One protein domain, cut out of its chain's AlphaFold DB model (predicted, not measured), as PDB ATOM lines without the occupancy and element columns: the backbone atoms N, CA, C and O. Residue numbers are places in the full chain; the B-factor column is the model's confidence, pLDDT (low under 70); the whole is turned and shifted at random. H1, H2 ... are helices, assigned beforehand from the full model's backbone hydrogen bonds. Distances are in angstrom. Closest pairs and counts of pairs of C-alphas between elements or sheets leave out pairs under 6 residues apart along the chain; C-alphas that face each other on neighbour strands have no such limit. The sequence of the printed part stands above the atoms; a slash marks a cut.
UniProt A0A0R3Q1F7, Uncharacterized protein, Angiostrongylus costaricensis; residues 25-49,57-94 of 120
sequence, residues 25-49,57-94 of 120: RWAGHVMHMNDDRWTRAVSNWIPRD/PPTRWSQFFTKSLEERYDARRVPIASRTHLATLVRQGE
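AT A GLANCE: This is residues 25 to 49 and 57 to 94 of the 120 residues of an uncharacterized protein of Angiostrongylus costaricensis (UniProt A0A0R3Q1F7). H3 and then H4 make a long rod, with H1 and H2 packed crosswise on the first part of H3. Residues 70 to 85 and 87 to 93 stick out. Find 63 residues with four named helices, in order H1 to H4, and no named strand: all helix, extended, radius of gyration of the C-alphas 19.0 A, spans 58 by 25 by 12 A.

HOW THE PARTS SIT: Find H3 at residues 61 to 77. Its residues 62 to 69 alone touch H1, residues 25 to 32, at a steep tilt of 65 degrees, C-alphas 65 and 27 closest at 6.7 A. Its residues 61 to 62 alone touch H2, residues 38 to 44, C-alphas 61 and 43 closest at 5.0 A. H4, residues 80 to 92, is apart from these three. In each helix every O i to N i+4 pair is within hydrogen-bond range.

IN THESE COORDINATES: From C-alpha 61 at (41.548, -4.923, 89.392) H3 runs 24.4 A; H4 ends at C-alpha 92, (46.479, -16.330, 134.172).

THE WHOLE: Residues 50 to 56 are not printed; C-alphas 49 and 57 are 14.4 A apart. The pLDDT is under 70 at 19 residues, among them 76 to 87.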
ATOM      1  N   ARG A  25      33.099  -1.950  99.375       89.69
ATOM      2  CA  ARG A  25      31.687  -2.368  99.337       89.69
ATOM      3  C   ARG A  25      31.096  -2.264  97.932       89.69
ATOM      4  O   ARG A  25      30.443  -3.198  97.484       89.69
ATOM      5  N   TRP A  26      31.346  -1.146  97.256       89.94
ATOM      6  CA  TRP A  26      30.909  -0.931  95.880       89.94
ATOM      7  C   TRP A  26      31.560  -1.933  94.922       89.94
ATOM      8  O   TRP A  26      30.859  -2.570  94.143       89.94
ATOM      9  N   ALA A  27      32.871  -2.152  95.037       86.19
ATOM     10  CA  ALA A  27      33.579  -3.110  94.192       86.19
ATOM     11  C   ALA A  27      33.075  -4.548  94.390       86.19
ATOM     12  O   ALA A  27      32.832  -5.255  93.417       86.19
ATOM     13  N   GLY A  28      32.835  -4.960  95.640       87.75
ATOM     14  CA  GLY A  28      32.233  -6.261  95.938       87.75
ATOM     15  C   GLY A  28      30.829  -6.411  95.349       87.75
ATOM     16  O   GLY A  28      30.499  -7.467  94.820       87.75
ATOM     17  N   HIS A  29      30.019  -5.348  95.373       88.00
ATOM     18  CA  HIS A  29      28.716  -5.351  94.707       88.00
ATOM     19  C   HIS A  29      28.861  -5.538  93.190       88.00
ATOM     20  O   HIS A  29      28.235  -6.437  92.644       88.00
ATOM     21  N   VAL A  30      29.745  -4.773  92.537       87.31
ATOM     22  CA  VAL A  30      30.031  -4.893  91.095       87.31
ATOM     23  C   VAL A  30      30.502  -6.296  90.711       87.31
ATOM     24  O   VAL A  30      30.077  -6.814  89.684       87.31
ATOM     25  N   MET A  31      31.344  -6.935  91.527       83.19
ATOM     26  CA  MET A  31      31.842  -8.288  91.253       83.19
ATOM     27  C   MET A  31      30.770  -9.378  91.389       83.19
ATOM     28  O   MET A  31      30.891 -10.409  90.736       83.19
ATOM     29  N   HIS A  32      29.730  -9.162  92.200       86.06
ATOM     30  CA  HIS A  32      28.593 -10.081  92.319       86.06
ATOM     31  C   HIS A  32      27.507  -9.860  91.259       86.06
ATOM     32  O   HIS A  32      26.620 -10.702  91.121       86.06
ATOM     33  N   MET A  33      27.545  -8.751  90.515       85.38
ATOM     34  CA  MET A  33      26.600  -8.540  89.422       85.38
ATOM     35  C   MET A  33      26.909  -9.492  88.259       85.38
ATOM     36  O   MET A  33      28.064  -9.676  87.858       85.38
ATOM     37  N   ASN A  34      25.859 -10.100  87.700       78.19
ATOM     38  CA  ASN A  34      25.975 -10.990  86.545       78.19
ATOM     39  C   ASN A  34      25.730 -10.280  85.203       78.19
ATOM     40  O   ASN A  34      25.269 -10.892  84.247       78.19
ATOM     41  N   ASP A  35      25.991  -8.978  85.135       77.75
ATOM     42  CA  ASP A  35      25.744  -8.180  83.942       77.75
ATOM     43  C   ASP A  35      27.027  -7.901  83.152       77.75
ATOM     44  O   ASP A  35      28.126  -7.762  83.692       77.75
ATOM     45  N   ASP A  36      26.890  -7.787  81.833       78.69
ATOM     46  CA  ASP A  36      28.004  -7.491  80.922       78.69
ATOM     47  C   ASP A  36      28.284  -5.986  80.818       78.69
ATOM     48  O   ASP A  36      28.753  -5.473  79.802       78.69
ATOM     49  N   ARG A  37      27.997  -5.240  81.890       83.00
ATOM     50  CA  ARG A  37      28.234  -3.797  81.925       83.00
ATOM     51  C   ARG A  37      29.727  -3.497  81.869       83.00
ATOM     52  O   ARG A  37      30.557  -4.193  82.460       83.00
ATOM     53  N   TRP A  38      30.045  -2.359  81.256       87.00
ATOM     54  CA  TRP A  38      31.391  -1.784  81.178       87.00
ATOM     55  C   TRP A  38      32.155  -1.846  82.514       87.00
ATOM     56  O   TRP A  38      33.335  -2.182  82.543       87.00
ATOM     57  N   THR A  39      31.484  -1.601  83.642       85.75
ATOM     58  CA  THR A  39      32.085  -1.631  84.986       85.75
ATOM     59  C   THR A  39      32.704  -2.990  85.345       85.75
ATOM     60  O   THR A  39      33.793  -3.040  85.929       85.75
ATOM     61  N   ARG A  40      32.057  -4.102  84.970       85.69
ATOM     62  CA  ARG A  40      32.575  -5.461  85.196       85.69
ATOM     63  C   ARG A  40      33.728  -5.768  84.244       85.69
ATOM     64  O   ARG A  40      34.739  -6.328  84.668       85.69
ATOM     65  N   ALA A  41      33.611  -5.336  82.989       87.19
ATOM     66  CA  ALA A  41      34.662  -5.486  81.985       87.19
ATOM     67  C   ALA A  41      35.952  -4.760  82.398       87.19
ATOM     68  O   ALA A  41      37.016  -5.375  82.417       87.19
ATOM     69  N   VAL A  42      35.861  -3.499  82.832       86.25
ATOM     70  CA  VAL A  42      37.004  -2.719  83.338       86.25
ATOM     71  C   VAL A  42      37.628  -3.366  84.573       86.25
ATOM     72  O   VAL A  42      38.850  -3.448  84.674       86.25
ATOM     73  N   SER A  43      36.813  -3.882  85.495       83.31
ATOM     74  CA  SER A  43      37.325  -4.540  86.707       83.31
ATOM     75  C   SER A  43      38.097  -5.831  86.398       83.31
ATOM     76  O   SER A  43      39.055  -6.172  87.093       83.31
ATOM     77  N   ASN A  44      37.712  -6.548  85.342       85.19
ATOM     78  CA  ASN A  44      38.378  -7.775  84.902       85.19
ATOM     79  C   ASN A  44      39.448  -7.548  83.828       85.19
ATOM     80  O   ASN A  44      40.130  -8.502  83.441       85.19
ATOM     81  N   TRP A  45      39.609  -6.313  83.358       85.56
ATOM     82  CA  TRP A  45      40.508  -5.987  82.265       85.56
ATOM     83  C   TRP A  45      41.970  -6.278  82.626       85.56
ATOM     84  O   TRP A  45      42.444  -5.984  83.727       85.56
ATOM     85  N   ILE A  46      42.688  -6.871  81.670       79.62
ATOM     86  CA  ILE A  46      44.120  -7.156  81.765       79.62
ATOM     87  C   ILE A  46      44.846  -6.168  80.845       79.62
ATOM     88  O   ILE A  46      44.573  -6.176  79.643       79.62
ATOM     89  N   PRO A  47      45.795  -5.365  81.359       73.69
ATOM     90  CA  PRO A  47      46.618  -4.505  80.515       73.69
ATOM     91  C   PRO A  47      47.447  -5.364  79.553       73.69
ATOM     92  O   PRO A  47      48.197  -6.230  80.010       73.69
ATOM     93  N   ARG A  48      47.289  -5.146  78.243       72.69
ATOM     94  CA  ARG A  48      47.918  -5.957  77.181       72.69
ATOM     95  C   ARG A  48      49.315  -5.459  76.793       72.69
ATOM     96  O   ARG A  48      50.190  -6.285  76.573       72.69
ATOM     97  N   ASP A  49      49.544  -4.146  76.826       69.44
ATOM     98  CA  ASP A  49      50.763  -3.526  76.264       69.44
ATOM     99  C   ASP A  49      51.835  -3.138  77.294       69.44
ATOM    100  O   ASP A  49      52.827  -2.486  76.971       69.44
ATOM    101  N   PRO A  57      52.614 -12.236  88.145       65.00
ATOM    102  CA  PRO A  57      51.374 -12.585  87.455       65.00
ATOM    103  C   PRO A  57      50.585 -11.341  87.017       65.00
ATOM    104  O   PRO A  57      50.638 -10.307  87.693       65.00
ATOM    105  N   PRO A  58      49.816 -11.413  85.917       65.19
ATOM    106  CA  PRO A  58      49.006 -10.292  85.470       65.19
ATOM    107  C   PRO A  58      47.908  -9.957  86.487       65.19
ATOM    108  O   PRO A  58      46.904 -10.656  86.581       65.19
ATOM    109  N   THR A  59      48.101  -8.869  87.242       74.12
ATOM    110  CA  THR A  59      47.140  -8.433  88.261       74.12
ATOM    111  C   THR A  59      45.958  -7.705  87.625       74.12
ATOM    112  O   THR A  59      46.143  -6.660  86.997       74.12
ATOM    113  N   ARG A  60      44.752  -8.255  87.793       83.75
ATOM    114  CA  ARG A  60      43.477  -7.602  87.444       83.75
ATOM    115  C   ARG A  60      43.006  -6.724  88.603       83.75
ATOM    116  O   ARG A  60      43.319  -7.016  89.758       83.75
ATOM    117  N   TRP A  61      42.193  -5.705  88.327       82.62
ATOM    118  CA  TRP A  61      41.548  -4.923  89.392       82.62
ATOM    119  C   TRP A  61      40.676  -5.804  90.297       82.62
ATOM    120  O   TRP A  61      40.702  -5.644  91.514       82.62
ATOM    121  N   SER A  62      39.995  -6.806  89.736       82.56
ATOM    122  CA  SER A  62      39.241  -7.803  90.503       82.56
ATOM    123  C   SER A  62      40.090  -8.541  91.538       82.56
ATOM    124  O   SER A  62      39.642  -8.707  92.665       82.56
ATOM    125  N   GLN A  63      41.339  -8.894  91.228       85.69
ATOM    126  CA  GLN A  63      42.230  -9.565  92.185       85.69
ATOM    127  C   GLN A  63      42.637  -8.656  93.352       85.69
ATOM    128  O   GLN A  63      42.765  -9.123  94.482       85.69
ATOM    129  N   PHE A  64      42.804  -7.353  93.101       82.94
ATOM    130  CA  PHE A  64      43.010  -6.379  94.173       82.94
ATOM    131  C   PHE A  64      41.795  -6.328  95.109       82.94
ATOM    132  O   PHE A  64      41.947  -6.330  96.332       82.94
ATOM    133  N   PHE A  65      40.587  -6.330  94.541       82.56
ATOM    134  CA  PHE A  65      39.359  -6.331  95.329       82.56
ATOM    135  C   PHE A  65      39.173  -7.627  96.114       82.56
ATOM    136  O   PHE A  65      38.882  -7.538  97.304       82.56
ATOM    137  N   THR A  66      39.420  -8.792  95.510       85.69
ATOM    138  CA  THR A  66      39.389 -10.095  96.194       85.69
ATOM    139  C   THR A  66      40.292 -10.090  97.420       85.69
ATOM    140  O   THR A  66      39.804 -10.313  98.524       85.69
ATOM    141  N   LYS A  67      41.558  -9.684  97.267       86.38
ATOM    142  CA  LYS A  67      42.494  -9.580  98.391       86.38
ATOM    143  C   LYS A  67      41.993  -8.622  99.479       86.38
ATOM    144  O   LYS A  67      42.033  -8.934 100.663       86.38
ATOM    145  N   SER A  68      41.473  -7.456  99.089       83.12
ATOM    146  CA  SER A  68      40.947  -6.474 100.049       83.12
ATOM    147  C   SER A  68      39.680  -6.944 100.783       83.12
ATOM    148  O   SER A  68      39.403  -6.496 101.898       83.12
ATOM    149  N   LEU A  69      38.891  -7.820 100.154       83.25
ATOM    150  CA  LEU A  69      37.697  -8.426 100.736       83.25
ATOM    151  C   LEU A  69      38.069  -9.552 101.698       83.25
ATOM    152  O   LEU A  69      37.498  -9.599 102.786       83.25
ATOM    153  N   GLU A  70      39.043 -10.388 101.336       85.06
ATOM    154  CA  GLU A  70      39.632 -11.417 102.202       85.06
ATOM    155  C   GLU A  70      40.220 -10.786 103.468       85.06
ATOM    156  O   GLU A  70      39.764 -11.100 104.562       85.06
ATOM    157  N   GLU A  71      41.082  -9.771 103.336       84.94
ATOM    158  CA  GLU A  71      41.639  -9.030 104.481       84.94
ATOM    159  C   GLU A  71      40.540  -8.467 105.402       84.94
ATOM    160  O   GLU A  71      40.648  -8.487 106.630       84.94
ATOM    161  N   ARG A  72      39.444  -7.956 104.824       79.88
ATOM    162  CA  ARG A  72      38.306  -7.433 105.592       79.88
ATOM    163  C   ARG A  72      37.516  -8.543 106.286       79.88
ATOM    164  O   ARG A  72      36.957  -8.296 107.357       79.88
ATOM    165  N   TYR A  73      37.404  -9.712 105.668       74.12
ATOM    166  CA  TYR A  73      36.721 -10.874 106.223       74.12
ATOM    167  C   TYR A  73      37.541 -11.493 107.358       74.12
ATOM    168  O   TYR A  73      36.995 -11.700 108.441       74.12
ATOM    169  N   ASP A  74      38.853 -11.639 107.179       76.75
ATOM    170  CA  ASP A  74      39.794 -12.122 108.194       76.75
ATOM    171  C   ASP A  74      39.850 -11.188 109.408       76.75
ATOM    172  O   ASP A  74      39.739 -11.638 110.551       76.75
ATOM    173  N   ALA A  75      39.875  -9.869 109.186       73.00
ATOM    174  CA  ALA A  75      39.798  -8.876 110.260       73.00
ATOM    175  C   ALA A  75      38.487  -8.950 111.067       73.00
ATOM    176  O   ALA A  75      38.450  -8.567 112.237       73.00
ATOM    177  N   ARG A  76      37.395  -9.430 110.457       68.12
ATOM    178  CA  ARG A  76      36.110  -9.668 111.137       68.12
ATOM    179  C   ARG A  76      36.044 -11.032 111.813       68.12
ATOM    180  O   ARG A  76      35.247 -11.194 112.731       68.12
ATOM    181  N   ARG A  77      36.848 -11.993 111.357       64.69
ATOM    182  CA  ARG A  77      36.833 -13.388 111.797       64.69
ATOM    183  C   ARG A  77      37.694 -13.692 113.011       64.69
ATOM    184  O   ARG A  77      37.661 -14.844 113.431       64.69
ATOM    185  N   VAL A  78      38.408 -12.716 113.588       59.62
ATOM    186  CA  VAL A  78      39.099 -12.895 114.880       59.62
ATOM    187  C   VAL A  78      38.118 -13.567 115.846       59.62
ATOM    188  O   VAL A  78      37.119 -12.932 116.205       59.62
ATOM    189  N   PRO A  79      38.328 -14.847 116.220       59.06
ATOM    190  CA  PRO A  79      37.310 -15.577 116.948       59.06
ATOM    191  C   PRO A  79      37.050 -14.855 118.264       59.06
ATOM    192  O   PRO A  79      37.987 -14.506 118.984       59.06
ATOM    193  N   ILE A  80      35.779 -14.622 118.592       56.97
ATOM    194  CA  ILE A  80      35.389 -14.060 119.894       56.97
ATOM    195  C   ILE A  80      36.020 -14.904 121.014       56.97
ATOM    196  O   ILE A  80      36.558 -14.346 121.967       56.97
ATOM    197  N   ALA A  81      36.066 -16.228 120.807       51.69
ATOM    198  CA  ALA A  81      36.775 -17.192 121.639       51.69
ATOM    199  C   ALA A  81      38.287 -16.934 121.734       51.69
ATOM    200  O   ALA A  81      38.833 -17.040 122.817       51.69
ATOM    201  N   SER A  82      38.978 -16.539 120.660       61.53
ATOM    202  CA  SER A  82      40.408 -16.199 120.718       61.53
ATOM    203  C   SER A  82      40.643 -14.917 121.505       61.53
ATOM    204  O   SER A  82      41.605 -14.825 122.250       61.53
ATOM    205  N   ARG A  83      39.753 -13.928 121.412       59.25
ATOM    206  CA  ARG A  83      39.895 -12.668 122.154       59.25
ATOM    207  C   ARG A  83      39.695 -12.854 123.661       59.25
ATOM    208  O   ARG A  83      40.422 -12.253 124.445       59.25
ATOM    209  N   THR A  84      38.741 -13.695 124.062       68.44
ATOM    210  CA  THR A  84      38.504 -14.049 125.469       68.44
ATOM    211  C   THR A  84      39.516 -15.062 125.992       68.44
ATOM    212  O   THR A  84      39.989 -14.891 127.108       68.44
ATOM    213  N   HIS A  85      39.901 -16.066 125.200       65.12
ATOM    214  CA  HIS A  85      40.938 -17.039 125.549       65.12
ATOM    215  C   HIS A  85      42.299 -16.362 125.729       65.12
ATOM    216  O   HIS A  85      42.919 -16.560 126.764       65.12
ATOM    217  N   LEU A  86      42.712 -15.470 124.820       60.59
ATOM    218  CA  LEU A  86      43.943 -14.685 124.972       60.59
ATOM    219  C   LEU A  86      43.876 -13.747 126.180       60.59
ATOM    220  O   LEU A  86      44.836 -13.659 126.934       60.59
ATOM    221  N   ALA A  87      42.739 -13.086 126.424       66.88
ATOM    222  CA  ALA A  87      42.564 -12.267 127.624       66.88
ATOM    223  C   ALA A  87      42.586 -13.100 128.921       66.88
ATOM    224  O   ALA A  87      43.016 -12.606 129.957       66.88
ATOM    225  N   THR A  88      42.130 -14.352 128.890       70.88
ATOM    226  CA  THR A  88      42.195 -15.284 130.024       70.88
ATOM    227  C   THR A  88      43.611 -15.820 130.235       70.88
ATOM    228  O   THR A  88      44.078 -15.749 131.363       70.88
ATOM    229  N   LEU A  89      44.331 -16.211 129.180       70.25
ATOM    230  CA  LEU A  89      45.740 -16.623 129.252       70.25
ATOM    231  C   LEU A  89      46.649 -15.486 129.746       70.25
ATOM    232  O   LEU A  89      47.493 -15.697 130.610       70.25
ATOM    233  N   VAL A  90      46.420 -14.252 129.281       70.12
ATOM    234  CA  VAL A  90      47.132 -13.052 129.764       70.12
ATOM    235  C   VAL A  90      46.816 -12.760 131.237       70.12
ATOM    236  O   VAL A  90      47.701 -12.336 131.973       70.12
ATOM    237  N   ARG A  91      45.580 -13.003 131.696       68.38
ATOM    238  CA  ARG A  91      45.194 -12.859 133.117       68.38
ATOM    239  C   ARG A  91      45.734 -13.976 134.011       68.38
ATOM    240  O   ARG A  91      45.918 -13.736 135.197       68.38
ATOM    241  N   GLN A  92      45.943 -15.167 133.461       63.56
ATOM    242  CA  GLN A  92      46.479 -16.330 134.172       63.56
ATOM    243  C   GLN A  92      48.016 -16.376 134.152       63.56
ATOM    244  O   GLN A  92      48.599 -17.169 134.877       63.56
ATOM    245  N   GLY A  93      48.677 -15.500 133.384       68.75
ATOM    246  CA  GLY A  93      50.141 -15.452 133.291       68.75
ATOM    247  C   GLY A  93      50.748 -16.542 132.401       68.75
ATOM    248  O   GLY A  93      51.966 -16.656 132.330       68.75
ATOM    249  N   GLU A  94      49.930 -17.304 131.673       65.00
ATOM    250  CA  GLU A  94      50.355 -18.482 130.899       65.00
ATOM    251  C   GLU A  94      50.718 -18.143 129.444       65.00
ATOM    252  O   GLU A  94      50.403 -18.867 128.502       65.00
TER     253      GLU A  94